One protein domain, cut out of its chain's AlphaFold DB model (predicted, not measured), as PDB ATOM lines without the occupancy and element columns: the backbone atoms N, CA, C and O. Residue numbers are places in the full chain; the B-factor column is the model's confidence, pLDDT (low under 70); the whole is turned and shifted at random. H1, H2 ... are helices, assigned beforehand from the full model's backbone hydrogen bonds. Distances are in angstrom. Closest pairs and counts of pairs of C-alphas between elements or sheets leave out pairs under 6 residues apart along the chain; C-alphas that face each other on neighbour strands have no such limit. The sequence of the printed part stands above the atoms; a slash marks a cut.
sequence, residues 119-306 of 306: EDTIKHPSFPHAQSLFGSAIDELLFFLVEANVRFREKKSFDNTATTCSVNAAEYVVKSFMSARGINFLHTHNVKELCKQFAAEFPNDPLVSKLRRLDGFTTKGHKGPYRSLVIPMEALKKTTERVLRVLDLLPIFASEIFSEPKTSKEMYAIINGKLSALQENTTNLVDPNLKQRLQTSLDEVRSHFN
ATOM      1  N   GLU A 119     -26.262   3.842   1.184       38.41
ATOM      2  CA  GLU A 119     -25.439   3.989  -0.036       38.41
ATOM      3  C   GLU A 119     -25.914   3.079  -1.192       38.41
ATOM      4  O   GLU A 119     -25.731   3.417  -2.364       38.41
ATOM      5  N   ASP A 120     -26.619   1.981  -0.890       37.19
ATOM      6  CA  ASP A 120     -27.248   1.101  -1.885       37.19
ATOM      7  C   ASP A 120     -28.423   1.754  -2.646       37.19
ATOM      8  O   ASP A 120     -28.717   1.371  -3.782       37.19
ATOM      9  N   THR A 121     -29.049   2.809  -2.108       44.59
ATOM     10  CA  THR A 121     -30.136   3.545  -2.792       44.59
ATOM     11  C   THR A 121     -29.657   4.403  -3.965       44.59
ATOM     12  O   THR A 121     -30.454   4.766  -4.832       44.59
ATOM     13  N   ILE A 122     -28.350   4.667  -4.079       46.38
ATOM     14  CA  ILE A 122     -27.772   5.411  -5.211       46.38
ATOM     15  C   ILE A 122     -27.868   4.593  -6.513       46.38
ATOM     16  O   ILE A 122     -27.974   5.161  -7.600       46.38
ATOM     17  N   LYS A 123     -27.881   3.257  -6.422       49.66
ATOM     18  CA  LYS A 123     -28.042   2.355  -7.580       49.66
ATOM     19  C   LYS A 123     -29.502   2.074  -7.931       49.66
ATOM     20  O   LYS A 123     -29.779   1.582  -9.025       49.66
ATOM     21  N   HIS A 124     -30.418   2.370  -7.015       59.31
ATOM     22  CA  HIS A 124     -31.840   2.079  -7.144       59.31
ATOM     23  C   HIS A 124     -32.638   3.353  -6.858       59.31
ATOM     24  O   HIS A 124     -33.101   3.552  -5.729       59.31
ATOM     25  N   PRO A 125     -32.787   4.236  -7.866       66.06
ATOM     26  CA  PRO A 125     -33.542   5.460  -7.703       66.06
ATOM     27  C   PRO A 125     -34.954   5.121  -7.234       66.06
ATOM     28  O   PRO A 125     -35.628   4.247  -7.782       66.06
ATOM     29  N   SER A 126     -35.378   5.791  -6.173       68.62
ATOM     30  CA  SER A 126     -36.673   5.567  -5.554       68.62
ATOM     31  C   SER A 126     -37.298   6.894  -5.160       68.62
ATOM     32  O   SER A 126     -36.625   7.921  -5.026       68.62
ATOM     33  N   PHE A 127     -38.610   6.874  -4.976       69.94
ATOM     34  CA  PHE A 127     -39.355   8.053  -4.564       69.94
ATOM     35  C   PHE A 127     -38.960   8.551  -3.155       69.94
ATOM     36  O   PHE A 127     -38.709   9.749  -3.013       69.94
ATOM     37  N   PRO A 128     -38.765   7.682  -2.137       69.25
ATOM     38  CA  PRO A 128     -38.195   8.109  -0.855       69.25
ATOM     39  C   PRO A 128     -36.786   8.704  -0.986       69.25
ATOM     40  O   PRO A 128     -36.452   9.677  -0.312       69.25
ATOM     41  N   HIS A 129     -35.963   8.164  -1.891       73.44
ATOM     42  CA  HIS A 129     -34.631   8.707  -2.156       73.44
ATOM     43  C   HIS A 129     -34.697  10.110  -2.780       73.44
ATOM     44  O   HIS A 129     -33.952  10.998  -2.369       73.44
ATOM     45  N   ALA A 130     -35.639  10.354  -3.697       74.81
ATOM     46  CA  ALA A 130     -35.880  11.689  -4.238       74.81
ATOM     47  C   ALA A 130     -36.261  12.692  -3.135       74.81
ATOM     48  O   ALA A 130     -35.702  13.781  -3.068       74.81
ATOM     49  N   GLN A 131     -37.136  12.305  -2.206       73.19
ATOM     50  CA  GLN A 131     -37.523  13.149  -1.068       73.19
ATOM     51  C   GLN A 131     -36.349  13.473  -0.137       73.19
ATOM     52  O   GLN A 131     -36.206  14.614   0.300       73.19
ATOM     53  N   SER A 132     -35.488  12.487   0.126       70.62
ATOM     54  CA  SER A 132     -34.255  12.675   0.897       70.62
ATOM     55  C   SER A 132     -33.321  13.693   0.231       70.62
ATOM     56  O   SER A 132     -32.892  14.662   0.861       70.62
ATOM     57  N   LEU A 133     -33.066  13.532  -1.072       75.38
ATOM     58  CA  LEU A 133     -32.238  14.452  -1.855       75.38
ATOM     59  C   LEU A 133     -32.834  15.867  -1.898       75.38
ATOM     60  O   LEU A 133     -32.093  16.841  -1.769       75.38
ATOM     61  N   PHE A 134     -34.158  15.996  -2.012       79.31
ATOM     62  CA  PHE A 134     -34.847  17.283  -1.928       79.31
ATOM     63  C   PHE A 134     -34.653  17.949  -0.559       79.31
ATOM     64  O   PHE A 134     -34.307  19.128  -0.485       79.31
ATOM     65  N   GLY A 135     -34.794  17.187   0.530       73.75
ATOM     66  CA  GLY A 135     -34.510  17.661   1.884       73.75
ATOM     67  C   GLY A 135     -33.067  18.151   2.050       73.75
ATOM     68  O   GLY A 135     -32.853  19.210   2.637       73.75
ATOM     69  N   SER A 136     -32.093  17.430   1.491       75.06
ATOM     70  CA  SER A 136     -30.675  17.823   1.502       75.06
ATOM     71  C   SER A 136     -30.400  19.081   0.672       75.06
ATOM     72  O   SER A 136     -29.550  19.890   1.036       75.06
ATOM     73  N   ALA A 137     -31.130  19.295  -0.426       78.94
ATOM     74  CA  ALA A 137     -31.030  20.538  -1.184       78.94
ATOM     75  C   ALA A 137     -31.509  21.749  -0.366       78.94
ATOM     76  O   ALA A 137     -30.876  22.804  -0.420       78.94
ATOM     77  N   ILE A 138     -32.587  21.599   0.415       75.75
ATOM     78  CA  ILE A 138     -33.068  22.653   1.322       75.75
ATOM     79  C   ILE A 138     -32.026  22.943   2.409       75.75
ATOM     80  O   ILE A 138     -31.763  24.112   2.682       75.75
ATOM     81  N   ASP A 139     -31.374  21.916   2.965       68.06
ATOM     82  CA  ASP A 139     -30.289  22.100   3.940       68.06
ATOM     83  C   ASP A 139     -29.135  22.928   3.356       68.06
ATOM     84  O   ASP A 139     -28.691  23.901   3.959       68.06
ATOM     85  N   GLU A 140     -28.665  22.605   2.150       75.38
ATOM     86  CA  GLU A 140     -27.582  23.359   1.502       75.38
ATOM     87  C   GLU A 140     -27.977  24.816   1.196       75.38
ATOM     88  O   GLU A 140     -27.145  25.724   1.281       75.38
ATOM     89  N   LEU A 141     -29.255  25.078   0.901       76.88
ATOM     90  CA  LEU A 141     -29.780  26.437   0.736       76.88
ATOM     91  C   LEU A 141     -29.844  27.198   2.067       76.88
ATOM     92  O   LEU A 141     -29.466  28.369   2.111       76.88
ATOM     93  N   LEU A 142     -30.261  26.536   3.149       67.00
ATOM     94  CA  LEU A 142     -30.218  27.084   4.509       67.00
ATOM     95  C   LEU A 142     -28.791  27.502   4.876       67.00
ATOM     96  O   LEU A 142     -28.566  28.639   5.295       67.00
ATOM     97  N   PHE A 143     -27.817  26.618   4.642       66.31
ATOM     98  CA  PHE A 143     -26.408  26.900   4.922       66.31
ATOM     99  C   PHE A 143     -25.865  28.056   4.097       66.31
ATOM    100  O   PHE A 143     -25.151  28.910   4.629       66.31
ATOM    101  N   PHE A 144     -26.232  28.126   2.817       75.44
ATOM    102  CA  PHE A 144     -25.886  29.271   1.991       75.44
ATOM    103  C   PHE A 144     -26.400  30.583   2.600       75.44
ATOM    104  O   PHE A 144     -25.642  31.549   2.661       75.44
ATOM    105  N   LEU A 145     -27.658  30.636   3.052       69.69
ATOM    106  CA  LEU A 145     -28.248  31.870   3.583       69.69
ATOM    107  C   LEU A 145     -27.648  32.298   4.911       69.69
ATOM    108  O   LEU A 145     -27.426  33.492   5.107       69.69
ATOM    109  N   VAL A 146     -27.366  31.345   5.796       62.69
ATOM    110  CA  VAL A 146     -26.668  31.610   7.054       62.69
ATOM    111  C   VAL A 146     -25.297  32.229   6.773       62.69
ATOM    112  O   VAL A 146     -25.002  33.324   7.259       62.69
ATOM    113  N   GLU A 147     -24.494  31.595   5.914       66.94
ATOM    114  CA  GLU A 147     -23.164  32.101   5.568       66.94
ATOM    115  C   GLU A 147     -23.263  33.456   4.845       66.94
ATOM    116  O   GLU A 147     -22.531  34.391   5.166       66.94
ATOM    117  N   ALA A 148     -24.206  33.617   3.912       66.94
ATOM    118  CA  ALA A 148     -24.444  34.890   3.236       66.94
ATOM    119  C   ALA A 148     -24.789  36.002   4.236       66.94
ATOM    120  O   ALA A 148     -24.229  37.095   4.148       66.94
ATOM    121  N   ASN A 149     -25.648  35.726   5.219       63.09
ATOM    122  CA  ASN A 149     -26.072  36.698   6.223       63.09
ATOM    123  C   ASN A 149     -24.942  37.184   7.118       63.09
ATOM    124  O   ASN A 149     -24.790  38.395   7.298       63.09
ATOM    125  N   VAL A 150     -24.140  36.263   7.655       60.47
ATOM    126  CA  VAL A 150     -22.973  36.614   8.473       60.47
ATOM    127  C   VAL A 150     -22.044  37.520   7.666       60.47
ATOM    128  O   VAL A 150     -21.685  38.612   8.105       60.47
ATOM    129  N   ARG A 151     -21.729  37.147   6.423       63.75
ATOM    130  CA  ARG A 151     -20.746  37.878   5.611       63.75
ATOM    131  C   ARG A 151     -21.245  39.217   5.082       63.75
ATOM    132  O   ARG A 151     -20.476  40.179   5.087       63.75
ATOM    133  N   PHE A 152     -22.513  39.321   4.675       63.75
ATOM    134  CA  PHE A 152     -23.105  40.605   4.284       63.75
ATOM    135  C   PHE A 152     -23.078  41.612   5.440       63.75
ATOM    136  O   PHE A 152     -22.798  42.790   5.208       63.75
ATOM    137  N   ARG A 153     -23.309  41.158   6.681       62.78
ATOM    138  CA  ARG A 153     -23.206  41.999   7.885       62.78
ATOM    139  C   ARG A 153     -21.764  42.415   8.168       62.78
ATOM    140  O   ARG A 153     -21.504  43.588   8.421       62.78
ATOM    141  N   GLU A 154     -20.826  41.478   8.082       62.66
ATOM    142  CA  GLU A 154     -19.418  41.724   8.406       62.66
ATOM    143  C   GLU A 154     -18.640  42.498   7.327       62.66
ATOM    144  O   GLU A 154     -17.533  42.963   7.597       62.66
ATOM    145  N   LYS A 155     -19.169  42.620   6.099       58.41
ATOM    146  CA  LYS A 155     -18.460  43.160   4.915       58.41
ATOM    147  C   LYS A 155     -17.103  42.480   4.648       58.41
ATOM    148  O   LYS A 155     -16.218  43.073   4.028       58.41
ATOM    149  N   LYS A 156     -16.926  41.242   5.116       56.09
ATOM    150  CA  LYS A 156     -15.706  40.446   4.930       56.09
ATOM    151  C   LYS A 156     -15.773  39.648   3.625       56.09
ATOM    152  O   LYS A 156     -16.844  39.382   3.083       56.09
ATOM    153  N   SER A 157     -14.606  39.274   3.112       50.44
ATOM    154  CA  SER A 157     -14.490  38.390   1.952       50.44
ATOM    155  C   SER A 157     -15.109  37.022   2.204       50.44
ATOM    156  O   SER A 157     -15.088  36.524   3.327       50.44
ATOM    157  N   PHE A 158     -15.595  36.400   1.133       52.94
ATOM    158  CA  PHE A 158     -16.222  35.088   1.195       52.94
ATOM    159  C   PHE A 158     -15.185  33.962   1.259       52.94
ATOM    160  O   PHE A 158     -14.177  34.035   0.559       52.94
ATOM    161  N   ASP A 159     -15.457  32.921   2.050       54.81
ATOM    162  CA  ASP A 159     -14.772  31.628   1.937       54.81
ATOM    163  C   ASP A 159     -15.499  30.751   0.899       54.81
ATOM    164  O   ASP A 159     -16.668  30.971   0.590       54.81
ATOM    165  N   ASN A 160     -14.864  29.720   0.355       63.59
ATOM    166  CA  ASN A 160     -15.426  28.889  -0.721       63.59
ATOM    167  C   ASN A 160     -16.743  28.168  -0.369       63.59
ATOM    168  O   ASN A 160     -17.384  27.591  -1.245       63.59
ATOM    169  N   THR A 161     -17.175  28.208   0.890       59.88
ATOM    170  CA  THR A 161     -18.301  27.436   1.417       59.88
ATOM    171  C   THR A 161     -19.654  27.829   0.844       59.88
ATOM    172  O   THR A 161     -20.358  26.924   0.426       59.88
ATOM    173  N   ALA A 162     -20.039  29.109   0.735       65.94
ATOM    174  CA  ALA A 162     -21.343  29.419   0.118       65.94
ATOM    175  C   ALA A 162     -21.388  29.020  -1.354       65.94
ATOM    176  O   ALA A 162     -22.420  28.573  -1.850       65.94
ATOM    177  N   THR A 163     -20.259  29.149  -2.053       68.94
ATOM    178  CA  THR A 163     -20.140  28.658  -3.424       68.94
ATOM    179  C   THR A 163     -20.352  27.146  -3.454       68.94
ATOM    180  O   THR A 163     -21.159  26.674  -4.251       68.94
ATOM    181  N   THR A 164     -19.710  26.393  -2.560       70.44
ATOM    182  CA  THR A 164     -19.911  24.943  -2.422       70.44
ATOM    183  C   THR A 164     -21.355  24.589  -2.075       70.44
ATOM    184  O   THR A 164     -21.940  23.777  -2.777       70.44
ATOM    185  N   CYS A 165     -21.968  25.240  -1.084       69.69
ATOM    186  CA  CYS A 165     -23.369  25.024  -0.715       69.69
ATOM    187  C   CYS A 165     -24.303  25.285  -1.898       69.69
ATOM    188  O   CYS A 165     -25.187  24.486  -2.177       69.69
ATOM    189  N   SER A 166     -24.057  26.341  -2.680       73.88
ATOM    190  CA  SER A 166     -24.848  26.605  -3.885       73.88
ATOM    191  C   SER A 166     -24.721  25.492  -4.932       73.88
ATOM    192  O   SER A 166     -25.709  25.130  -5.571       73.88
ATOM    193  N   VAL A 167     -23.518  24.932  -5.108       76.00
ATOM    194  CA  VAL A 167     -23.272  23.823  -6.039       76.00
ATOM    195  C   VAL A 167     -23.927  22.546  -5.529       76.00
ATOM    196  O   VAL A 167     -24.609  21.888  -6.308       76.00
ATOM    197  N   ASN A 168     -23.775  22.226  -4.245       75.12
ATOM    198  CA  ASN A 168     -24.381  21.049  -3.632       75.12
ATOM    199  C   ASN A 168     -25.909  21.127  -3.690       75.12
ATOM    200  O   ASN A 168     -26.555  20.154  -4.063       75.12
ATOM    201  N   ALA A 169     -26.493  22.295  -3.405       80.75
ATOM    202  CA  ALA A 169     -27.928  22.523  -3.534       80.75
ATOM    203  C   ALA A 169     -28.406  22.242  -4.964       80.75
ATOM    204  O   ALA A 169     -29.381  21.521  -5.154       80.75
ATOM    205  N   ALA A 170     -27.690  22.755  -5.973       81.69
ATOM    206  CA  ALA A 170     -27.985  22.488  -7.379       81.69
ATOM    207  C   ALA A 170     -27.815  20.999  -7.739       81.69
ATOM    208  O   ALA A 170     -28.645  20.440  -8.453       81.69
ATOM    209  N   GLU A 171     -26.766  20.345  -7.240       82.69
ATOM    210  CA  GLU A 171     -26.507  18.919  -7.446       82.69
ATOM    211  C   GLU A 171     -27.639  18.058  -6.880       82.69
ATOM    212  O   GLU A 171     -28.202  17.233  -7.603       82.69
ATOM    213  N   TYR A 172     -27.996  18.262  -5.612       81.19
ATOM    214  CA  TYR A 172     -29.047  17.505  -4.939       81.19
ATOM    215  C   TYR A 172     -30.411  17.735  -5.575       81.19
ATOM    216  O   TYR A 172     -31.159  16.778  -5.748       81.19
ATOM    217  N   VAL A 173     -30.695  18.959  -6.020       82.88
ATOM    218  CA  VAL A 173     -31.884  19.273  -6.819       82.88
ATOM    219  C   VAL A 173     -31.960  18.406  -8.079       82.88
ATOM    220  O   VAL A 173     -32.981  17.766  -8.329       82.88
ATOM    221  N   VAL A 174     -30.883  18.340  -8.869       82.81
ATOM    222  CA  VAL A 174     -30.899  17.580 -10.126       82.81
ATOM    223  C   VAL A 174     -30.975  16.079  -9.849       82.81
ATOM    224  O   VAL A 174     -31.745  15.375 -10.494       82.81
ATOM    225  N   LYS A 175     -30.236  15.576  -8.856       83.75
ATOM    226  CA  LYS A 175     -30.291  14.158  -8.463       83.75
ATOM    227  C   LYS A 175     -31.661  13.763  -7.925       83.75
ATOM    228  O   LYS A 175     -32.156  12.694  -8.270       83.75
ATOM    229  N   SER A 176     -32.285  14.629  -7.131       81.75
ATOM    230  CA  SER A 176     -33.648  14.444  -6.631       81.75
ATOM    231  C   SER A 176     -34.613  14.247  -7.792       81.75
ATOM    232  O   SER A 176     -35.397  13.303  -7.797       81.75
ATOM    233  N   PHE A 177     -34.499  15.097  -8.812       81.75
ATOM    234  CA  PHE A 177     -35.308  15.017 -10.019       81.75
ATOM    235  C   PHE A 177     -35.131  13.697 -10.763       81.75
ATOM    236  O   PHE A 177     -36.087  12.996 -11.096       81.75
ATOM    237  N   MET A 178     -33.869  13.345 -10.998       84.06
ATOM    238  CA  MET A 178     -33.522  12.116 -11.686       84.06
ATOM    239  C   MET A 178     -34.031  10.898 -10.911       84.06
ATOM    240  O   MET A 178     -34.617  10.004 -11.513       84.06
ATOM    241  N   SER A 179     -33.932  10.911  -9.578       82.06
ATOM    242  CA  SER A 179     -34.458   9.841  -8.729       82.06
ATOM    243  C   SER A 179     -35.981   9.753  -8.735       82.06
ATOM    244  O   SER A 179     -36.516   8.648  -8.812       82.06
ATOM    245  N   ALA A 180     -36.692  10.886  -8.699       78.75
ATOM    246  CA  ALA A 180     -38.158  10.912  -8.740       78.75
ATOM    247  C   ALA A 180     -38.695  10.274 -10.028       78.75
ATOM    248  O   ALA A 180     -39.721   9.598 -10.014       78.75
ATOM    249  N   ARG A 181     -37.953  10.434 -11.128       80.25
ATOM    250  CA  ARG A 181     -38.282   9.869 -12.439       80.25
ATOM    251  C   ARG A 181     -37.657   8.502 -12.718       80.25
ATOM    252  O   ARG A 181     -37.739   8.023 -13.844       80.25
ATOM    253  N   GLY A 182     -37.033   7.869 -11.723       80.56
ATOM    254  CA  GLY A 182     -36.432   6.539 -11.876       80.56
ATOM    255  C   GLY A 182     -35.182   6.505 -12.763       80.56
ATOM    256  O   GLY A 182     -34.800   5.442 -13.245       80.56
ATOM    257  N   ILE A 183     -34.544   7.651 -13.006       80.44
ATOM    258  CA  ILE A 183     -33.349   7.766 -13.841       80.44
ATOM    259  C   ILE A 183     -32.118   7.437 -13.002       80.44
ATOM    260  O   ILE A 183     -31.834   8.088 -11.994       80.44
ATOM    261  N   ASN A 184     -31.317   6.492 -13.484       79.62
ATOM    262  CA  ASN A 184     -29.981   6.265 -12.950       79.62
ATOM    263  C   ASN A 184     -29.071   7.430 -13.338       79.62
ATOM    264  O   ASN A 184     -28.871   7.701 -14.521       79.62
ATOM    265  N   PHE A 185     -28.475   8.103 -12.360       76.75
ATOM    266  CA  PHE A 185     -27.491   9.151 -12.608       76.75
ATOM    267  C   PHE A 185     -26.076   8.669 -12.302       76.75
ATOM    268  O   PHE A 185     -25.840   7.859 -11.404       76.75
ATOM    269  N   LEU A 186     -25.112   9.172 -13.073       67.62
ATOM    270  CA  LEU A 186     -23.697   8.900 -12.832       67.62
ATOM    271  C   LEU A 186     -23.302   9.376 -11.424       67.62
ATOM    272  O   LEU A 186     -23.836  10.370 -10.928       67.62
ATOM    273  N   HIS A 187     -22.319   8.719 -10.796       68.56
ATOM    274  CA  HIS A 187     -21.684   9.183  -9.549       68.56
ATOM    275  C   HIS A 187     -20.785  10.402  -9.816       68.56
ATOM    276  O   HIS A 187     -19.590  10.416  -9.527       68.56
ATOM    277  N   THR A 188     -21.359  11.420 -10.443       73.31
ATOM    278  CA  THR A 188     -20.721  12.696 -10.697       73.31
ATOM    279  C   THR A 188     -21.270  13.727  -9.717       73.31
ATOM    280  O   THR A 188     -22.452  13.725  -9.359       73.31
ATOM    281  N   HIS A 189     -20.379  14.607  -9.281       73.81
ATOM    282  CA  HIS A 189     -20.703  15.826  -8.538       73.81
ATOM    283  C   HIS A 189     -20.766  17.040  -9.479       73.81
ATOM    284  O   HIS A 189     -20.838  18.193  -9.068       73.81
ATOM    285  N   ASN A 190     -20.676  16.795 -10.788       79.69
ATOM    286  CA  ASN A 190     -20.694  17.838 -11.790       79.69
ATOM    287  C   ASN A 190     -22.135  18.114 -12.229       79.69
ATOM    288  O   ASN A 190     -22.696  17.394 -13.056       79.69
ATOM    289  N   VAL A 191     -22.716  19.202 -11.715       82.25
ATOM    290  CA  VAL A 191     -24.079  19.658 -12.043       82.25
ATOM    291  C   VAL A 191     -24.311  19.732 -13.555       82.25
ATOM    292  O   VAL A 191     -25.359  19.315 -14.040       82.25
ATOM    293  N   LYS A 192     -23.314  20.184 -14.325       83.75
ATOM    294  CA  LYS A 192     -23.404  20.268 -15.790       83.75
ATOM    295  C   LYS A 192     -23.531  18.894 -16.451       83.75
ATOM    296  O   LYS A 192     -24.225  18.756 -17.454       83.75
ATOM    297  N   GLU A 193     -22.837  17.882 -15.937       85.75
ATOM    298  CA  GLU A 193     -22.957  16.515 -16.458       85.75
ATOM    299  C   GLU A 193     -24.326  15.925 -16.132       85.75
ATOM    300  O   GLU A 193     -24.953  15.358 -17.022       85.75
ATOM    301  N   LEU A 194     -24.829  16.151 -14.916       84.69
ATOM    302  CA  LEU A 194     -26.175  15.731 -14.520       84.69
ATOM    303  C   LEU A 194     -27.251  16.399 -15.389       84.69
ATOM    304  O   LEU A 194     -28.131  15.722 -15.912       84.69
ATOM    305  N   CYS A 195     -27.139  17.710 -15.637       85.62
ATOM    306  CA  CYS A 195     -28.067  18.443 -16.505       85.62
ATOM    307  C   CYS A 195     -28.034  17.929 -17.952       85.62
ATOM    308  O   CYS A 195     -29.080  17.812 -18.592       85.62
ATOM    309  N   LYS A 196     -26.849  17.591 -18.477       87.50
ATOM    310  CA  LYS A 196     -26.709  16.978 -19.807       87.50
ATOM    311  C   LYS A 196     -27.320  15.585 -19.868       87.50
ATOM    312  O   LYS A 196     -27.981  15.279 -20.854       87.50
ATOM    313  N   GLN A 197     -27.094  14.765 -18.845       87.56
ATOM    314  CA  GLN A 197     -27.662  13.425 -18.766       87.56
ATOM    315  C   GLN A 197     -29.190  13.499 -18.740       87.56
ATOM    316  O   GLN A 197     -29.852  12.836 -19.530       87.56
ATOM    317  N   PHE A 198     -29.738  14.387 -17.910       86.00
ATOM    318  CA  PHE A 198     -31.169  14.644 -17.864       86.00
ATOM    319  C   PHE A 198     -31.727  15.087 -19.226       86.00
ATOM    320  O   PHE A 198     -32.720  14.547 -19.702       86.00
ATOM    321  N   ALA A 199     -31.063  16.040 -19.885       87.44
ATOM    322  CA  ALA A 199     -31.481  16.540 -21.191       87.44
ATOM    323  C   ALA A 199     -31.386  15.498 -22.314       87.44
ATOM    324  O   ALA A 199     -32.105  15.616 -23.302       87.44
ATOM    325  N   ALA A 200     -30.488  14.518 -22.195       88.06
ATOM    326  CA  ALA A 200     -30.388  13.416 -23.143       88.06
ATOM    327  C   ALA A 200     -31.558  12.434 -22.986       88.06
ATOM    328  O   ALA A 200     -32.102  11.981 -23.987       88.06
ATOM    329  N   GLU A 201     -31.963  12.164 -21.744       86.62
ATOM    330  CA  GLU A 201     -33.073  11.259 -21.432       86.62
ATOM    331  C   GLU A 201     -34.443  11.904 -21.721       86.62
ATOM    332  O   GLU A 201     -35.358  11.253 -22.218       86.62
ATOM    333  N   PHE A 202     -34.575  13.215 -21.478       84.69
ATOM    334  CA  PHE A 202     -35.829  13.964 -21.618       84.69
ATOM    335  C   PHE A 202     -35.678  15.224 -22.492       84.69
ATOM    336  O   PHE A 202     -35.913  16.336 -22.018       84.69
ATOM    337  N   PRO A 203     -35.324  15.108 -23.785       84.88
ATOM    338  CA  PRO A 203     -34.947  16.257 -24.618       84.88
ATOM    339  C   PRO A 203     -36.045  17.314 -24.795       84.88
ATOM    340  O   PRO A 203     -35.734  18.488 -24.997       84.88
ATOM    341  N   ASN A 204     -37.313  16.907 -24.696       85.50
ATOM    342  CA  ASN A 204     -38.479  17.779 -24.856       85.50
ATOM    343  C   ASN A 204     -39.074  18.248 -23.524       85.50
ATOM    344  O   ASN A 204     -40.102  18.924 -23.520       85.50
ATOM    345  N   ASP A 205     -38.471  17.876 -22.395       82.25
ATOM    346  CA  ASP A 205     -39.000  18.272 -21.101       82.25
ATOM    347  C   ASP A 205     -38.766  19.775 -20.860       82.25
ATOM    348  O   ASP A 205     -37.644  20.272 -21.044       82.25
ATOM    349  N   PRO A 206     -39.802  20.536 -20.450       79.19
ATOM    350  CA  PRO A 206     -39.697  21.979 -20.236       79.19
ATOM    351  C   PRO A 206     -38.608  22.363 -19.220       79.19
ATOM    352  O   PRO A 206     -38.075  23.480 -19.268       79.19
ATOM    353  N   LEU A 207     -38.225  21.441 -18.334       77.31
ATOM    354  CA  LEU A 207     -37.194  21.626 -17.321       77.31
ATOM    355  C   LEU A 207     -35.787  21.573 -17.879       77.31
ATOM    356  O   LEU A 207     -34.914  22.204 -17.295       77.31
ATOM    357  N   VAL A 208     -35.553  20.957 -19.040       80.56
ATOM    358  CA  VAL A 208     -34.232  20.989 -19.689       80.56
ATOM    359  C   VAL A 208     -33.754  22.426 -19.877       80.56
ATOM    360  O   VAL A 208     -32.602  22.749 -19.590       80.56
ATOM    361  N   SER A 209     -34.645  23.323 -20.306       80.38
ATOM    362  CA  SER A 209     -34.317  24.740 -20.488       80.38
ATOM    363  C   SER A 209     -33.960  25.446 -19.173       80.38
ATOM    364  O   SER A 209     -33.103  26.335 -19.163       80.38
ATOM    365  N   LYS A 210     -34.584  25.036 -18.061       78.25
ATOM    366  CA  LYS A 210     -34.367  25.604 -16.728       78.25
ATOM    367  C   LYS A 210     -33.101  25.027 -16.082       78.25
ATOM    368  O   LYS A 210     -32.285  25.797 -15.585       78.25
ATOM    369  N   LEU A 211     -32.869  23.719 -16.197       75.69
ATOM    370  CA  LEU A 211     -31.671  23.030 -15.711       75.69
ATOM    371  C   LEU A 211     -30.405  23.463 -16.457       75.69
ATOM    372  O   LEU A 211     -29.373  23.657 -15.827       75.69
ATOM    373  N   ARG A 212     -30.478  23.764 -17.763       74.31
ATOM    374  CA  ARG A 212     -29.346  24.370 -18.498       74.31
ATOM    375  C   ARG A 212     -28.877  25.695 -17.895       74.31
ATOM    376  O   ARG A 212     -27.717  26.067 -18.054       74.31
ATOM    377  N   ARG A 213     -29.732  26.422 -17.163       73.00
ATOM    378  CA  ARG A 213     -29.321  27.648 -16.448       73.00
ATOM    379  C   ARG A 213     -28.393  27.350 -15.266       73.00
ATOM    380  O   ARG A 213     -27.755  28.286 -14.770       73.00
ATOM    381  N   LEU A 214     -28.299  26.082 -14.853       71.00
ATOM    382  CA  LEU A 214     -27.367  25.562 -13.857       71.00
ATOM    383  C   LEU A 214     -26.022  25.105 -14.463       71.00
ATOM    384  O   LEU A 214     -25.090  24.834 -13.712       71.00
ATOM    385  N   ASP A 215     -25.837  25.114 -15.792       64.38
ATOM    386  CA  ASP A 215     -24.574  24.705 -16.449       64.38
ATOM    387  C   ASP A 215     -23.349  25.545 -16.024       64.38
ATOM    388  O   ASP A 215     -22.200  25.152 -16.246       64.38
ATOM    389  N   GLY A 216     -23.586  26.720 -15.429       62.94
ATOM    390  CA  GLY A 216     -22.560  27.606 -14.876       62.94
ATOM    391  C   GLY A 216     -22.056  27.216 -13.480       62.94
ATOM    392  O   GLY A 216     -21.070  27.797 -13.018       62.94
ATOM    393  N   PHE A 217     -22.699  26.253 -12.810       61.69
ATOM    394  CA  PHE A 217     -22.222  25.682 -11.553       61.69
ATOM    395  C   PHE A 217     -21.111  24.683 -11.859       61.69
ATOM    396  O   PHE A 217     -21.343  23.506 -12.118       61.69
ATOM    397  N   THR A 218     -19.876  25.174 -11.882       58.09
ATOM    398  CA  THR A 218     -18.699  24.315 -12.003       58.09
ATOM    399  C   THR A 218     -17.767  24.585 -10.837       58.09
ATOM    400  O   THR A 218     -17.320  25.713 -10.634       58.09
ATOM    401  N   THR A 219     -17.425  23.539 -10.091       53.88
ATOM    402  CA  THR A 219     -16.296  23.540  -9.158       53.88
ATOM    403  C   THR A 219     -15.021  23.295  -9.957       53.88
ATOM    404  O   THR A 219     -14.368  22.259  -9.812       53.88
ATOM    405  N   LYS A 220     -14.649  24.201 -10.873       44.34
ATOM    406  CA  LYS A 220     -13.294  24.147 -11.436       44.34
ATOM    407  C   LYS A 220     -12.308  24.430 -10.293       44.34
ATOM    408  O   LYS A 220     -12.009  25.580 -10.010       44.34
ATOM    409  N   GLY A 221     -11.819  23.375  -9.638       42.59
ATOM    410  CA  GLY A 221     -10.601  23.420  -8.827       42.59
ATOM    411  C   GLY A 221     -10.730  23.530  -7.304       42.59
ATOM    412  O   GLY A 221      -9.769  23.965  -6.680       42.59
ATOM    413  N   HIS A 222     -11.830  23.127  -6.662       44.22
ATOM    414  CA  HIS A 222     -11.895  23.086  -5.184       44.22
ATOM    415  C   HIS A 222     -11.940  21.653  -4.650       44.22
ATOM    416  O   HIS A 222     -12.848  21.251  -3.937       44.22
ATOM    417  N   LYS A 223     -10.924  20.866  -5.023       34.97
ATOM    418  CA  LYS A 223     -10.565  19.623  -4.330       34.97
ATOM    419  C   LYS A 223      -9.463  19.952  -3.321       34.97
ATOM    420  O   LYS A 223      -8.283  19.823  -3.627       34.97
ATOM    421  N   GLY A 224      -9.839  20.463  -2.157       37.56
ATOM    422  CA  GLY A 224      -8.914  20.725  -1.056       37.56
ATOM    423  C   GLY A 224      -9.667  21.174   0.197       37.56
ATOM    424  O   GLY A 224     -10.735  21.769   0.050       37.56
ATOM    425  N   PRO A 225      -9.147  20.891   1.409       36.84
ATOM    426  CA  PRO A 225      -9.719  21.420   2.647       36.84
ATOM    427  C   PRO A 225      -9.798  22.941   2.532       36.84
ATOM    428  O   PRO A 225      -8.856  23.534   2.006       36.84
ATOM    429  N   TYR A 226     -10.928  23.513   2.959       41.97
ATOM    430  CA  TYR A 226     -11.330  24.925   2.909       41.97
ATOM    431  C   TYR A 226     -10.151  25.911   3.004       41.97
ATOM    432  O   TYR A 226      -9.845  26.455   4.060       41.97
ATOM    433  N   ARG A 227      -9.425  26.124   1.902       38.19
ATOM    434  CA  ARG A 227      -8.391  27.152   1.845       38.19
ATOM    435  C   ARG A 227      -9.127  28.444   1.577       38.19
ATOM    436  O   ARG A 227      -9.802  28.531   0.549       38.19
ATOM    437  N   SER A 228      -8.962  29.394   2.495       43.78
ATOM    438  CA  SER A 228      -9.537  30.736   2.492       43.78
ATOM    439  C   SER A 228      -9.126  31.518   1.239       43.78
ATOM    440  O   SER A 228      -8.265  32.402   1.261       43.78
ATOM    441  N   LEU A 229      -9.700  31.165   0.099       44.97
ATOM    442  CA  LEU A 229      -9.659  31.991  -1.088       44.97
ATOM    443  C   LEU A 229     -10.674  33.091  -0.841       44.97
ATOM    444  O   LEU A 229     -11.869  32.875  -0.954       44.97
ATOM    445  N   VAL A 230     -10.162  34.252  -0.449       52.56
ATOM    446  CA  VAL A 230     -10.892  35.511  -0.309       52.56
ATOM    447  C   VAL A 230     -11.615  35.794  -1.632       52.56
ATOM    448  O   VAL A 230     -11.007  36.260  -2.597       52.56
ATOM    449  N   ILE A 231     -12.912  35.485  -1.699       53.19
ATOM    450  CA  ILE A 231     -13.732  35.752  -2.884       53.19
ATOM    451  C   ILE A 231     -14.245  37.209  -2.828       53.19
ATOM    452  O   ILE A 231     -14.810  37.618  -1.806       53.19
ATOM    453  N   PRO A 232     -14.111  38.003  -3.911       59.62
ATOM    454  CA  PRO A 232     -14.683  39.350  -4.000       59.62
ATOM    455  C   PRO A 232     -16.215  39.350  -3.884       59.62
ATOM    456  O   PRO A 232     -16.878  38.441  -4.383       59.62
ATOM    457  N   MET A 233     -16.810  40.422  -3.345       62.22
ATOM    458  CA  MET A 233     -18.279  40.568  -3.240       62.22
ATOM    459  C   MET A 233     -19.043  40.429  -4.555       62.22
ATOM    460  O   MET A 233     -20.189  39.987  -4.571       62.22
ATOM    461  N   GLU A 234     -18.402  40.724  -5.678       65.94
ATOM    462  CA  GLU A 234     -19.003  40.525  -6.993       65.94
ATOM    463  C   GLU A 234     -19.258  39.041  -7.313       65.94
ATOM    464  O   GLU A 234     -20.232  38.686  -7.975       65.94
ATOM    465  N   ALA A 235     -18.413  38.140  -6.811       65.00
ATOM    466  CA  ALA A 235     -18.630  36.705  -6.947       65.00
ATOM    467  C   ALA A 235     -19.662  36.172  -5.938       65.00
ATOM    468  O   ALA A 235     -20.347  35.197  -6.255       65.00
ATOM    469  N   LEU A 236     -19.871  36.847  -4.801       65.12
ATOM    470  CA  LEU A 236     -21.020  36.573  -3.933       65.12
ATOM    471  C   LEU A 236     -22.332  36.885  -4.653       65.12
ATOM    472  O   LEU A 236     -23.183  36.012  -4.711       65.12
ATOM    473  N   LYS A 237     -22.468  38.050  -5.299       68.69
ATOM    474  CA  LYS A 237     -23.671  38.369  -6.094       68.69
ATOM    475  C   LYS A 237     -23.970  37.304  -7.150       68.69
ATOM    476  O   LYS A 237     -25.097  36.835  -7.252       68.69
ATOM    477  N   LYS A 238     -22.945  36.842  -7.874       72.25
ATOM    478  CA  LYS A 238     -23.083  35.752  -8.858       72.25
ATOM    479  C   LYS A 238     -23.488  34.421  -8.221       72.25
ATOM    480  O   LYS A 238     -24.197  33.637  -8.847       72.25
ATOM    481  N   THR A 239     -23.033  34.148  -7.002       72.06
ATOM    482  CA  THR A 239     -23.404  32.946  -6.236       72.06
ATOM    483  C   THR A 239     -24.833  33.054  -5.708       72.06
ATOM    484  O   THR A 239     -25.597  32.101  -5.805       72.06
ATOM    485  N   THR A 240     -25.245  34.239  -5.272       72.94
ATOM    486  CA  THR A 240     -26.625  34.555  -4.912       72.94
ATOM    487  C   THR A 240     -27.567  34.371  -6.098       72.94
ATOM    488  O   THR A 240     -28.563  33.666  -5.990       72.94
ATOM    489  N   GLU A 241     -27.236  34.918  -7.268       74.50
ATOM    490  CA  GLU A 241     -28.017  34.716  -8.498       74.50
ATOM    491  C   GLU A 241     -28.134  33.243  -8.889       74.50
ATOM    492  O   GLU A 241     -29.155  32.806  -9.416       74.50
ATOM    493  N   ARG A 242     -27.073  32.476  -8.650       75.12
ATOM    494  CA  ARG A 242     -27.034  31.030  -8.843       75.12
ATOM    495  C   ARG A 242     -27.998  30.326  -7.892       75.12
ATOM    496  O   ARG A 242     -28.841  29.571  -8.363       75.12
ATOM    497  N   VAL A 243     -27.933  30.614  -6.596       75.06
ATOM    498  CA  VAL A 243     -28.852  30.071  -5.585       75.06
ATOM    499  C   VAL A 243     -30.303  30.412  -5.899       75.06
ATOM    500  O   VAL A 243     -31.162  29.541  -5.833       75.06
ATOM    501  N   LEU A 244     -30.569  31.634  -6.349       74.81
ATOM    502  CA  LEU A 244     -31.897  32.042  -6.797       74.81
ATOM    503  C   LEU A 244     -32.423  31.170  -7.945       74.81
ATOM    504  O   LEU A 244     -33.597  30.834  -7.955       74.81
ATOM    505  N   ARG A 245     -31.564  30.722  -8.869       78.94
ATOM    506  CA  ARG A 245     -31.977  29.767  -9.915       78.94
ATOM    507  C   ARG A 245     -32.288  28.382  -9.357       78.94
ATOM    508  O   ARG A 245     -33.123  27.700  -9.931       78.94
ATOM    509  N   VAL A 246     -31.609  27.950  -8.294       80.88
ATOM    510  CA  VAL A 246     -31.920  26.682  -7.608       80.88
ATOM    511  C   VAL A 246     -33.267  26.798  -6.895       80.88
ATOM    512  O   VAL A 246     -34.090  25.894  -6.992       80.88
ATOM    513  N   LEU A 247     -33.526  27.941  -6.258       76.44
ATOM    514  CA  LEU A 247     -34.793  28.253  -5.596       76.44
ATOM    515  C   LEU A 247     -35.964  28.325  -6.580       76.44
ATOM    516  O   LEU A 247     -36.995  27.728  -6.303       76.44
ATOM    517  N   ASP A 248     -35.784  28.949  -7.750       79.44
ATOM    518  CA  ASP A 248     -36.796  28.995  -8.823       79.44
ATOM    519  C   ASP A 248     -37.214  27.586  -9.305       79.44
ATOM    520  O   ASP A 248     -38.239  27.419  -9.970       79.44
ATOM    521  N   LEU A 249     -36.400  26.563  -9.030       80.81
ATOM    522  CA  LEU A 249     -36.692  25.185  -9.397       80.81
ATOM    523  C   LEU A 249     -37.398  24.403  -8.278       80.81
ATOM    524  O   LEU A 249     -38.109  23.446  -8.584       80.81
ATOM    525  N   LEU A 250     -37.261  24.814  -7.010       79.38
ATOM    526  CA  LEU A 250     -37.881  24.121  -5.876       79.38
ATOM    527  C   LEU A 250     -39.406  23.968  -5.997       79.38
ATOM    528  O   LEU A 250     -39.867  22.864  -5.712       79.38
ATOM    529  N   PRO A 251     -40.203  24.978  -6.422       79.00
ATOM    530  CA  PRO A 251     -41.655  24.817  -6.549       79.00
ATOM    531  C   PRO A 251     -42.033  23.724  -7.542       79.00
ATOM    532  O   PRO A 251     -42.903  22.899  -7.284       79.00
ATOM    533  N   ILE A 252     -41.309  23.666  -8.659       78.50
ATOM    534  CA  ILE A 252     -41.520  22.654  -9.691       78.50
ATOM    535  C   ILE A 252     -41.255  21.264  -9.106       78.50
ATOM    536  O   ILE A 252     -42.034  20.341  -9.315       78.50
ATOM    537  N   PHE A 253     -40.190  21.111  -8.324       75.44
ATOM    538  CA  PHE A 253     -39.868  19.824  -7.710       75.44
ATOM    539  C   PHE A 253     -40.826  19.443  -6.603       75.44
ATOM    540  O   PHE A 253     -41.192  18.278  -6.507       75.44
ATOM    541  N   ALA A 254     -41.251  20.413  -5.799       73.50
ATOM    542  CA  ALA A 254     -42.290  20.188  -4.821       73.50
ATOM    543  C   ALA A 254     -43.556  19.677  -5.519       73.50
ATOM    544  O   ALA A 254     -44.126  18.678  -5.094       73.50
ATOM    545  N   SER A 255     -43.927  20.267  -6.657       75.88
ATOM    546  CA  SER A 255     -45.054  19.763  -7.435       75.88
ATOM    547  C   SER A 255     -44.852  18.309  -7.881       75.88
ATOM    548  O   SER A 255     -45.758  17.519  -7.681       75.88
ATOM    549  N   GLU A 256     -43.673  17.904  -8.373       75.06
ATOM    550  CA  GLU A 256     -43.444  16.516  -8.823       75.06
ATOM    551  C   GLU A 256     -43.325  15.498  -7.671       75.06
ATOM    552  O   GLU A 256     -43.785  14.363  -7.789       75.06
ATOM    553  N   ILE A 257     -42.717  15.883  -6.547       70.12
ATOM    554  CA  ILE A 257     -42.464  14.994  -5.401       70.12
ATOM    555  C   ILE A 257     -43.683  14.903  -4.477       70.12
ATOM    556  O   ILE A 257     -43.848  13.905  -3.780       70.12
ATOM    557  N   PHE A 258     -44.552  15.913  -4.447       68.75
ATOM    558  CA  PHE A 258     -45.721  15.933  -3.561       68.75
ATOM    559  C   PHE A 258     -47.057  15.795  -4.301       68.75
ATOM    560  O   PHE A 258     -48.074  15.613  -3.639       68.75
ATOM    561  N   SER A 259     -47.082  15.766  -5.643       65.44
ATOM    562  CA  SER A 259     -48.314  15.489  -6.405       65.44
ATOM    563  C   SER A 259     -48.830  14.054  -6.275       65.44
ATOM    564  O   SER A 259     -49.985  13.792  -6.603       65.44
ATOM    565  N   GLU A 260     -47.995  13.107  -5.835       58.47
ATOM    566  CA  GLU A 260     -48.401  11.710  -5.663       58.47
ATOM    567  C   GLU A 260     -48.649  11.362  -4.182       58.47
ATOM    568  O   GLU A 260     -47.868  11.762  -3.316       58.47
ATOM    569  N   PRO A 261     -49.653  10.517  -3.853       58.84
ATOM    570  CA  PRO A 261     -49.970  10.098  -2.478       58.84
ATOM    571  C   PRO A 261     -48.923   9.148  -1.856       58.84
ATOM    572  O   PRO A 261     -49.227   8.381  -0.945       58.84
ATOM    573  N   LYS A 262     -47.686   9.155  -2.362       63.12
ATOM    574  CA  LYS A 262     -46.586   8.272  -1.952       63.12
ATOM    575  C   LYS A 262     -45.692   8.887  -0.870       63.12
ATOM    576  O   LYS A 262     -44.815   8.205  -0.346       63.12
ATOM    577  N   THR A 263     -45.895  10.158  -0.525       65.00
ATOM    578  CA  THR A 263     -45.136  10.848   0.527       65.00
ATOM    579  C   THR A 263     -45.628  10.433   1.904       65.00
ATOM    580  O   THR A 263     -46.814  10.563   2.214       65.00
ATOM    581  N   SER A 264     -44.725   9.946   2.759       60.94
ATOM    582  CA  SER A 264     -45.085   9.647   4.145       60.94
ATOM    583  C   SER A 264     -45.392  10.942   4.907       60.94
ATOM    584  O   SER A 264     -44.781  11.987   4.668       60.94
ATOM    585  N   LYS A 265     -46.320  10.876   5.870       62.56
ATOM    586  CA  LYS A 265     -46.628  12.013   6.761       62.56
ATOM    587  C   LYS A 265     -45.379  12.547   7.472       62.56
ATOM    588  O   LYS A 265     -45.261  13.745   7.700       62.56
ATOM    589  N   GLU A 266     -44.446  11.658   7.791       57.44
ATOM    590  CA  GLU A 266     -43.183  11.979   8.456       57.44
ATOM    591  C   GLU A 266     -42.257  12.785   7.539       57.44
ATOM    592  O   GLU A 266     -41.730  13.814   7.953       57.44
ATOM    593  N   MET A 267     -42.113  12.377   6.274       64.62
ATOM    594  CA  MET A 267     -41.299  13.104   5.298       64.62
ATOM    595  C   MET A 267     -41.877  14.488   5.001       64.62
ATOM    596  O   MET A 267     -41.146  15.475   4.921       64.62
ATOM    597  N   TYR A 268     -43.203  14.571   4.907       67.25
ATOM    598  CA  TYR A 268     -43.907  15.839   4.765       67.25
ATOM    599  C   TYR A 268     -43.609  16.787   5.938       67.25
ATOM    600  O   TYR A 268     -43.253  17.946   5.722       67.25
ATOM    601  N   ALA A 269     -43.687  16.292   7.179       62.22
ATOM    602  CA  ALA A 269     -43.393  17.084   8.373       62.22
ATOM    603  C   ALA A 269     -41.937  17.579   8.405       62.22
ATOM    604  O   ALA A 269     -41.700  18.756   8.678       62.22
ATOM    605  N   ILE A 270     -40.971  16.716   8.068       59.16
ATOM    606  CA  ILE A 270     -39.544  17.076   8.020       59.16
ATOM    607  C   ILE A 270     -39.307  18.198   7.010       59.16
ATOM    608  O   ILE A 270     -38.680  19.208   7.333       59.16
ATOM    609  N   ILE A 271     -39.817  18.043   5.790       68.69
ATOM    610  CA  ILE A 271     -39.573  19.009   4.719       68.69
ATOM    611  C   ILE A 271     -40.270  20.339   5.022       68.69
ATOM    612  O   ILE A 271     -39.669  21.395   4.835       68.69
ATOM    613  N   ASN A 272     -41.482  20.314   5.584       70.38
ATOM    614  CA  ASN A 272     -42.162  21.532   6.021       70.38
ATOM    615  C   ASN A 272     -41.420  22.243   7.174       70.38
ATOM    616  O   ASN A 272     -41.335  23.474   7.197       70.38
ATOM    617  N   GLY A 273     -40.814  21.484   8.095       64.12
ATOM    618  CA  GLY A 273     -39.912  22.022   9.117       64.12
ATOM    619  C   GLY A 273     -38.716  22.754   8.500       64.12
ATOM    620  O   GLY A 273     -38.460  23.909   8.838       64.12
ATOM    621  N   LYS A 274     -38.049  22.137   7.514       71.88
ATOM    622  CA  LYS A 274     -36.913  22.739   6.790       71.88
ATOM    623  C   LYS A 274     -37.310  23.982   5.982       71.88
ATOM    624  O   LYS A 274     -36.595  24.979   5.985       71.88
ATOM    625  N   LEU A 275     -38.470  23.971   5.324       75.31
ATOM    626  CA  LEU A 275     -38.993  25.146   4.613       75.31
ATOM    627  C   LEU A 275     -39.323  26.296   5.568       75.31
ATOM    628  O   LEU A 275     -39.099  27.460   5.240       75.31
ATOM    629  N   SER A 276     -39.827  25.979   6.761       69.50
ATOM    630  CA  SER A 276     -40.103  26.972   7.801       69.50
ATOM    631  C   SER A 276     -38.826  27.590   8.358       69.50
ATOM    632  O   SER A 276     -38.760  28.812   8.476       69.50
ATOM    633  N   ALA A 277     -37.789  26.778   8.568       64.69
ATOM    634  CA  ALA A 277     -36.448  27.248   8.901       64.69
ATOM    635  C   ALA A 277     -35.885  28.203   7.847       64.69
ATOM    636  O   ALA A 277     -35.289  29.241   8.161       64.69
ATOM    637  N   LEU A 278     -36.110  27.863   6.575       72.19
ATOM    638  CA  LEU A 278     -35.607  28.633   5.447       72.19
ATOM    639  C   LEU A 278     -36.311  29.981   5.395       72.19
ATOM    640  O   LEU A 278     -35.643  31.012   5.325       72.19
ATOM    641  N   GLN A 279     -37.632  29.991   5.572       73.88
ATOM    642  CA  GLN A 279     -38.428  31.210   5.662       73.88
ATOM    643  C   GLN A 279     -37.981  32.111   6.822       73.88
ATOM    644  O   GLN A 279     -37.778  33.307   6.619       73.88
ATOM    645  N   GLU A 280     -37.793  31.557   8.021       69.81
ATOM    646  CA  GLU A 280     -37.362  32.312   9.202       69.81
ATOM    647  C   GLU A 280     -36.012  33.002   8.961       69.81
ATOM    648  O   GLU A 280     -35.886  34.215   9.134       69.81
ATOM    649  N   ASN A 281     -35.029  32.282   8.418       65.25
ATOM    650  CA  ASN A 281     -33.718  32.850   8.084       65.25
ATOM    651  C   ASN A 281     -33.780  33.884   6.952       65.25
ATOM    652  O   ASN A 281     -32.997  34.840   6.924       65.25
ATOM    653  N   THR A 282     -34.755  33.747   6.054       72.56
ATOM    654  CA  THR A 282     -35.021  34.719   4.988       72.56
ATOM    655  C   THR A 282     -35.482  36.057   5.549       72.56
ATOM    656  O   THR A 282     -35.096  37.111   5.041       72.56
ATOM    657  N   THR A 283     -36.279  36.054   6.625       68.12
ATOM    658  CA  THR A 283     -36.757  37.304   7.240       68.12
ATOM    659  C   THR A 283     -35.608  38.180   7.747       68.12
ATOM    660  O   THR A 283     -35.707  39.407   7.679       68.12
ATOM    661  N   ASN A 284     -34.491  37.559   8.134       65.00
ATOM    662  CA  ASN A 284     -33.300  38.205   8.676       65.00
ATOM    663  C   ASN A 284     -32.252  38.594   7.615       65.00
ATOM    664  O   ASN A 284     -31.193  39.123   7.979       65.00
ATOM    665  N   LEU A 285     -32.537  38.349   6.324       70.12
ATOM    666  CA  LEU A 285     -31.638  38.688   5.221       70.12
ATOM    667  C   LEU A 285     -31.426  40.193   5.074       70.12
ATOM    668  O   LEU A 285     -32.382  40.966   4.996       70.12
ATOM    669  N   VAL A 286     -30.152  40.582   4.981       69.38
ATOM    670  CA  VAL A 286     -29.741  41.982   4.777       69.38
ATOM    671  C   VAL A 286     -29.943  42.429   3.327       69.38
ATOM    672  O   VAL A 286     -30.276  43.586   3.091       69.38
ATOM    673  N   ASP A 287     -29.759  41.533   2.350       72.94
ATOM    674  CA  ASP A 287     -29.973  41.846   0.931       72.94
ATOM    675  C   ASP A 287     -31.481  41.799   0.586       72.94
ATOM    676  O   ASP A 287     -32.082  40.720   0.631       72.94
ATOM    677  N   PRO A 288     -32.117  42.940   0.240       77.06
ATOM    678  CA  PRO A 288     -33.567  43.015   0.063       77.06
ATOM    679  C   PRO A 288     -34.062  42.306  -1.205       77.06
ATOM    680  O   PRO A 288     -35.170  41.774  -1.214       77.06
ATOM    681  N   ASN A 289     -33.246  42.258  -2.261       74.62
ATOM    682  CA  ASN A 289     -33.620  41.617  -3.522       74.62
ATOM    683  C   ASN A 289     -33.567  40.094  -3.393       74.62
ATOM    684  O   ASN A 289     -34.474  39.394  -3.849       74.62
ATOM    685  N   LEU A 290     -32.517  39.583  -2.745       73.94
ATOM    686  CA  LEU A 290     -32.402  38.178  -2.382       73.94
ATOM    687  C   LEU A 290     -33.556  37.779  -1.465       73.94
ATOM    688  O   LEU A 290     -34.226  36.792  -1.747       73.94
ATOM    689  N   LYS A 291     -33.832  38.575  -0.426       82.44
ATOM    690  CA  LYS A 291     -34.944  38.348   0.502       82.44
ATOM    691  C   LYS A 291     -36.284  38.223  -0.225       82.44
ATOM    692  O   LYS A 291     -36.964  37.220  -0.042       82.44
ATOM    693  N   GLN A 292     -36.637  39.192  -1.072       82.88
ATOM    694  CA  GLN A 292     -37.914  39.186  -1.787       82.88
ATOM    695  C   GLN A 292     -38.057  37.960  -2.694       82.88
ATOM    696  O   GLN A 292     -39.062  37.259  -2.622       82.88
ATOM    697  N   ARG A 293     -37.052  37.678  -3.533       76.50
ATOM    698  CA  ARG A 293     -37.128  36.536  -4.454       76.50
ATOM    699  C   ARG A 293     -37.222  35.207  -3.717       76.50
ATOM    700  O   ARG A 293     -37.965  34.332  -4.144       76.50
ATOM    701  N   LEU A 294     -36.480  35.064  -2.625       76.75
ATOM    702  CA  LEU A 294     -36.462  33.835  -1.847       76.75
ATOM    703  C   LEU A 294     -37.800  33.607  -1.141       76.75
ATOM    704  O   LEU A 294     -38.307  32.492  -1.180       76.75
ATOM    705  N   GLN A 295     -38.421  34.664  -0.608       82.31
ATOM    706  CA  GLN A 295     -39.789  34.598  -0.085       82.31
ATOM    707  C   GLN A 295     -40.781  34.137  -1.157       82.31
ATOM    708  O   GLN A 295     -41.518  33.189  -0.918       82.31
ATOM    709  N   THR A 296     -40.741  34.724  -2.359       84.38
ATOM    710  CA  THR A 296     -41.625  34.312  -3.462       84.38
ATOM    711  C   THR A 296     -41.465  32.831  -3.810       84.38
ATOM    712  O   THR A 296     -42.458  32.112  -3.881       84.38
ATOM    713  N   SER A 297     -40.229  32.342  -3.971       81.12
ATOM    714  CA  SER A 297     -39.992  30.925  -4.269       81.12
ATOM    715  C   SER A 297     -40.460  30.000  -3.139       81.12
ATOM    716  O   SER A 297     -40.995  28.931  -3.414       81.12
ATOM    717  N   LEU A 298     -40.281  30.386  -1.871       80.50
ATOM    718  CA  LEU A 298     -40.729  29.580  -0.731       80.50
ATOM    719  C   LEU A 298     -42.248  29.543  -0.591       80.50
ATOM    720  O   LEU A 298     -42.795  28.489  -0.261       80.50
ATOM    721  N   ASP A 299     -42.920  30.658  -0.860       81.44
ATOM    722  CA  ASP A 299     -44.379  30.729  -0.856       81.44
ATOM    723  C   ASP A 299     -44.967  29.815  -1.943       81.44
ATOM    724  O   ASP A 299     -45.892  29.046  -1.670       81.44
ATOM    725  N   GLU A 300     -44.375  29.809  -3.144       81.19
ATOM    726  CA  GLU A 300     -44.753  28.885  -4.219       81.19
ATOM    727  C   GLU A 300     -44.515  27.420  -3.828       81.19
ATOM    728  O   GLU A 300     -45.417  26.598  -3.986       81.19
ATOM    729  N   VAL A 301     -43.351  27.082  -3.252       77.88
ATOM    730  CA  VAL A 301     -43.090  25.725  -2.739       77.88
ATOM    731  C   VAL A 301     -44.170  25.327  -1.741       77.88
ATOM    732  O   VAL A 301     -44.798  24.293  -1.919       77.88
ATOM    733  N   ARG A 302     -44.434  26.155  -0.725       75.69
ATOM    734  CA  ARG A 302     -45.429  25.869   0.319       75.69
ATOM    735  C   ARG A 302     -46.845  25.703  -0.228       75.69
ATOM    736  O   ARG A 302     -47.595  24.893   0.310       75.69
ATOM    737  N   SER A 303     -47.203  26.411  -1.298       79.62
ATOM    738  CA  SER A 303     -48.505  26.249  -1.957       79.62
ATOM    739  C   SER A 303     -48.720  24.857  -2.562       79.62
ATOM    740  O   SER A 303     -49.861  24.451  -2.728       79.62
ATOM    741  N   HIS A 304     -47.646  24.113  -2.854       73.94
ATOM    742  CA  HIS A 304     -47.728  22.720  -3.301       73.94
ATOM    743  C   HIS A 304     -47.820  21.712  -2.150       73.94
ATOM    744  O   HIS A 304     -48.148  20.552  -2.387       73.94
ATOM    745  N   PHE A 305     -47.480  22.127  -0.927       65.56
ATOM    746  CA  PHE A 305     -47.590  21.286   0.263       65.56
ATOM    747  C   PHE A 305     -49.000  21.356   0.862       65.56
ATOM    748  O   PHE A 305     -49.537  20.323   1.256       65.56
ATOM    749  N   ASN A 306     -49.577  22.562   0.918       62.75
ATOM    750  CA  ASN A 306     -50.939  22.811   1.405       62.75
ATOM    751  C   ASN A 306     -52.014  22.308   0.435       62.75
ATOM    752  O   ASN A 306     -53.050  21.820   0.940       62.75
TER     753      ASN A 306
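This is residues 119 to 306 of the 306 residues of the protein "Nucleotidyltransferase domain-containing protein" of Gammaproteobacteria bacterium (UniProt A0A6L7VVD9). Five helices, H2, H3, H6, H8 and H9, make a bundle along the longest axis, with H2, H3 and H6 in its middle and the hairpin H8 and H9 covering one side. The short hairpin H4 and H5 packs on another side, over H3 and H6, while H7 continues the chain after H6 beside H9, and little H1 lies off near the beginning of H2. The printed part has 188 residues with nine named helices, H1 to H9 in order, and no named strand; its class is all helix. It is compact, with a radius of gyration of the C-alphas of 16.2 A, and rounded, spanning 45 by 36 by 31 A.

H1, residues 119 to 122, is close to but not clearly touching H2, residues 127 to 154; the closest C-alphas, of Thr 121 and His 129, are 6.9 A apart. H2 forms a hairpin with the hub H3, residues 160 to 180, at a shallow tilt of 19 degrees, opposite ways; C-alphas 130 and 176 come closest, at 4.3 A. H3 touches H4, residues 191 to 201, at C-alphas 171 and 191, 5.3 A. H4 and H5, residues 206 to 214, form a hairpin, closest at C-alphas 199 and 208, 5.4 A. H6, residues 233 to 247, touches H3, closest at C-alphas 166 and 243, 5.6 A, and runs the same way. With residues 242 to 246 alone H6 touches H5, closest at C-alphas 213 and 245, 7.4 A. H6 and H7, residues 250 to 258, meet only through their link. H2 and H7 only just touch, with 3 pairs of C-alphas within 8 A, the closest being those of Gln 131 and Ile 257, 6.8 A. H8, residues 265 to 283, touches H2 the same way, closest at C-alphas 142 and 278, 5.7 A. H9, residues 288 to 305, forms a hairpin with H8 and touches H7 with residues 297 to 305 alone, closest at C-alphas 251 and 301, 4.2 A. Every O i to N i+4 pair is within hydrogen-bond range in H2, H3, H4, H6, H7 and H8; H9 has 12 of 14, H5 2 of 5 beside 3 of 6 O i to N i+3 pairs, and H1 is too short for one.

H1 begins at C-alpha 119, (-25.439, 3.989, -0.036). H2 is 41.2 A long, H3 30.1 A, H8 27.2 A and H9 25.9 A. H9 ends at C-alpha 305, (-47.590, 21.286, 0.263).

The C-alphas of Val 230 and Pro 261 are farthest apart, 46.7 A. The printed part has no cut; the link H5 to H6, residues 215 to 232, is long. Mean pLDDT of the printed part is 70.1; 82 residues are under 70, among them 145 to 163 and 215 to 237.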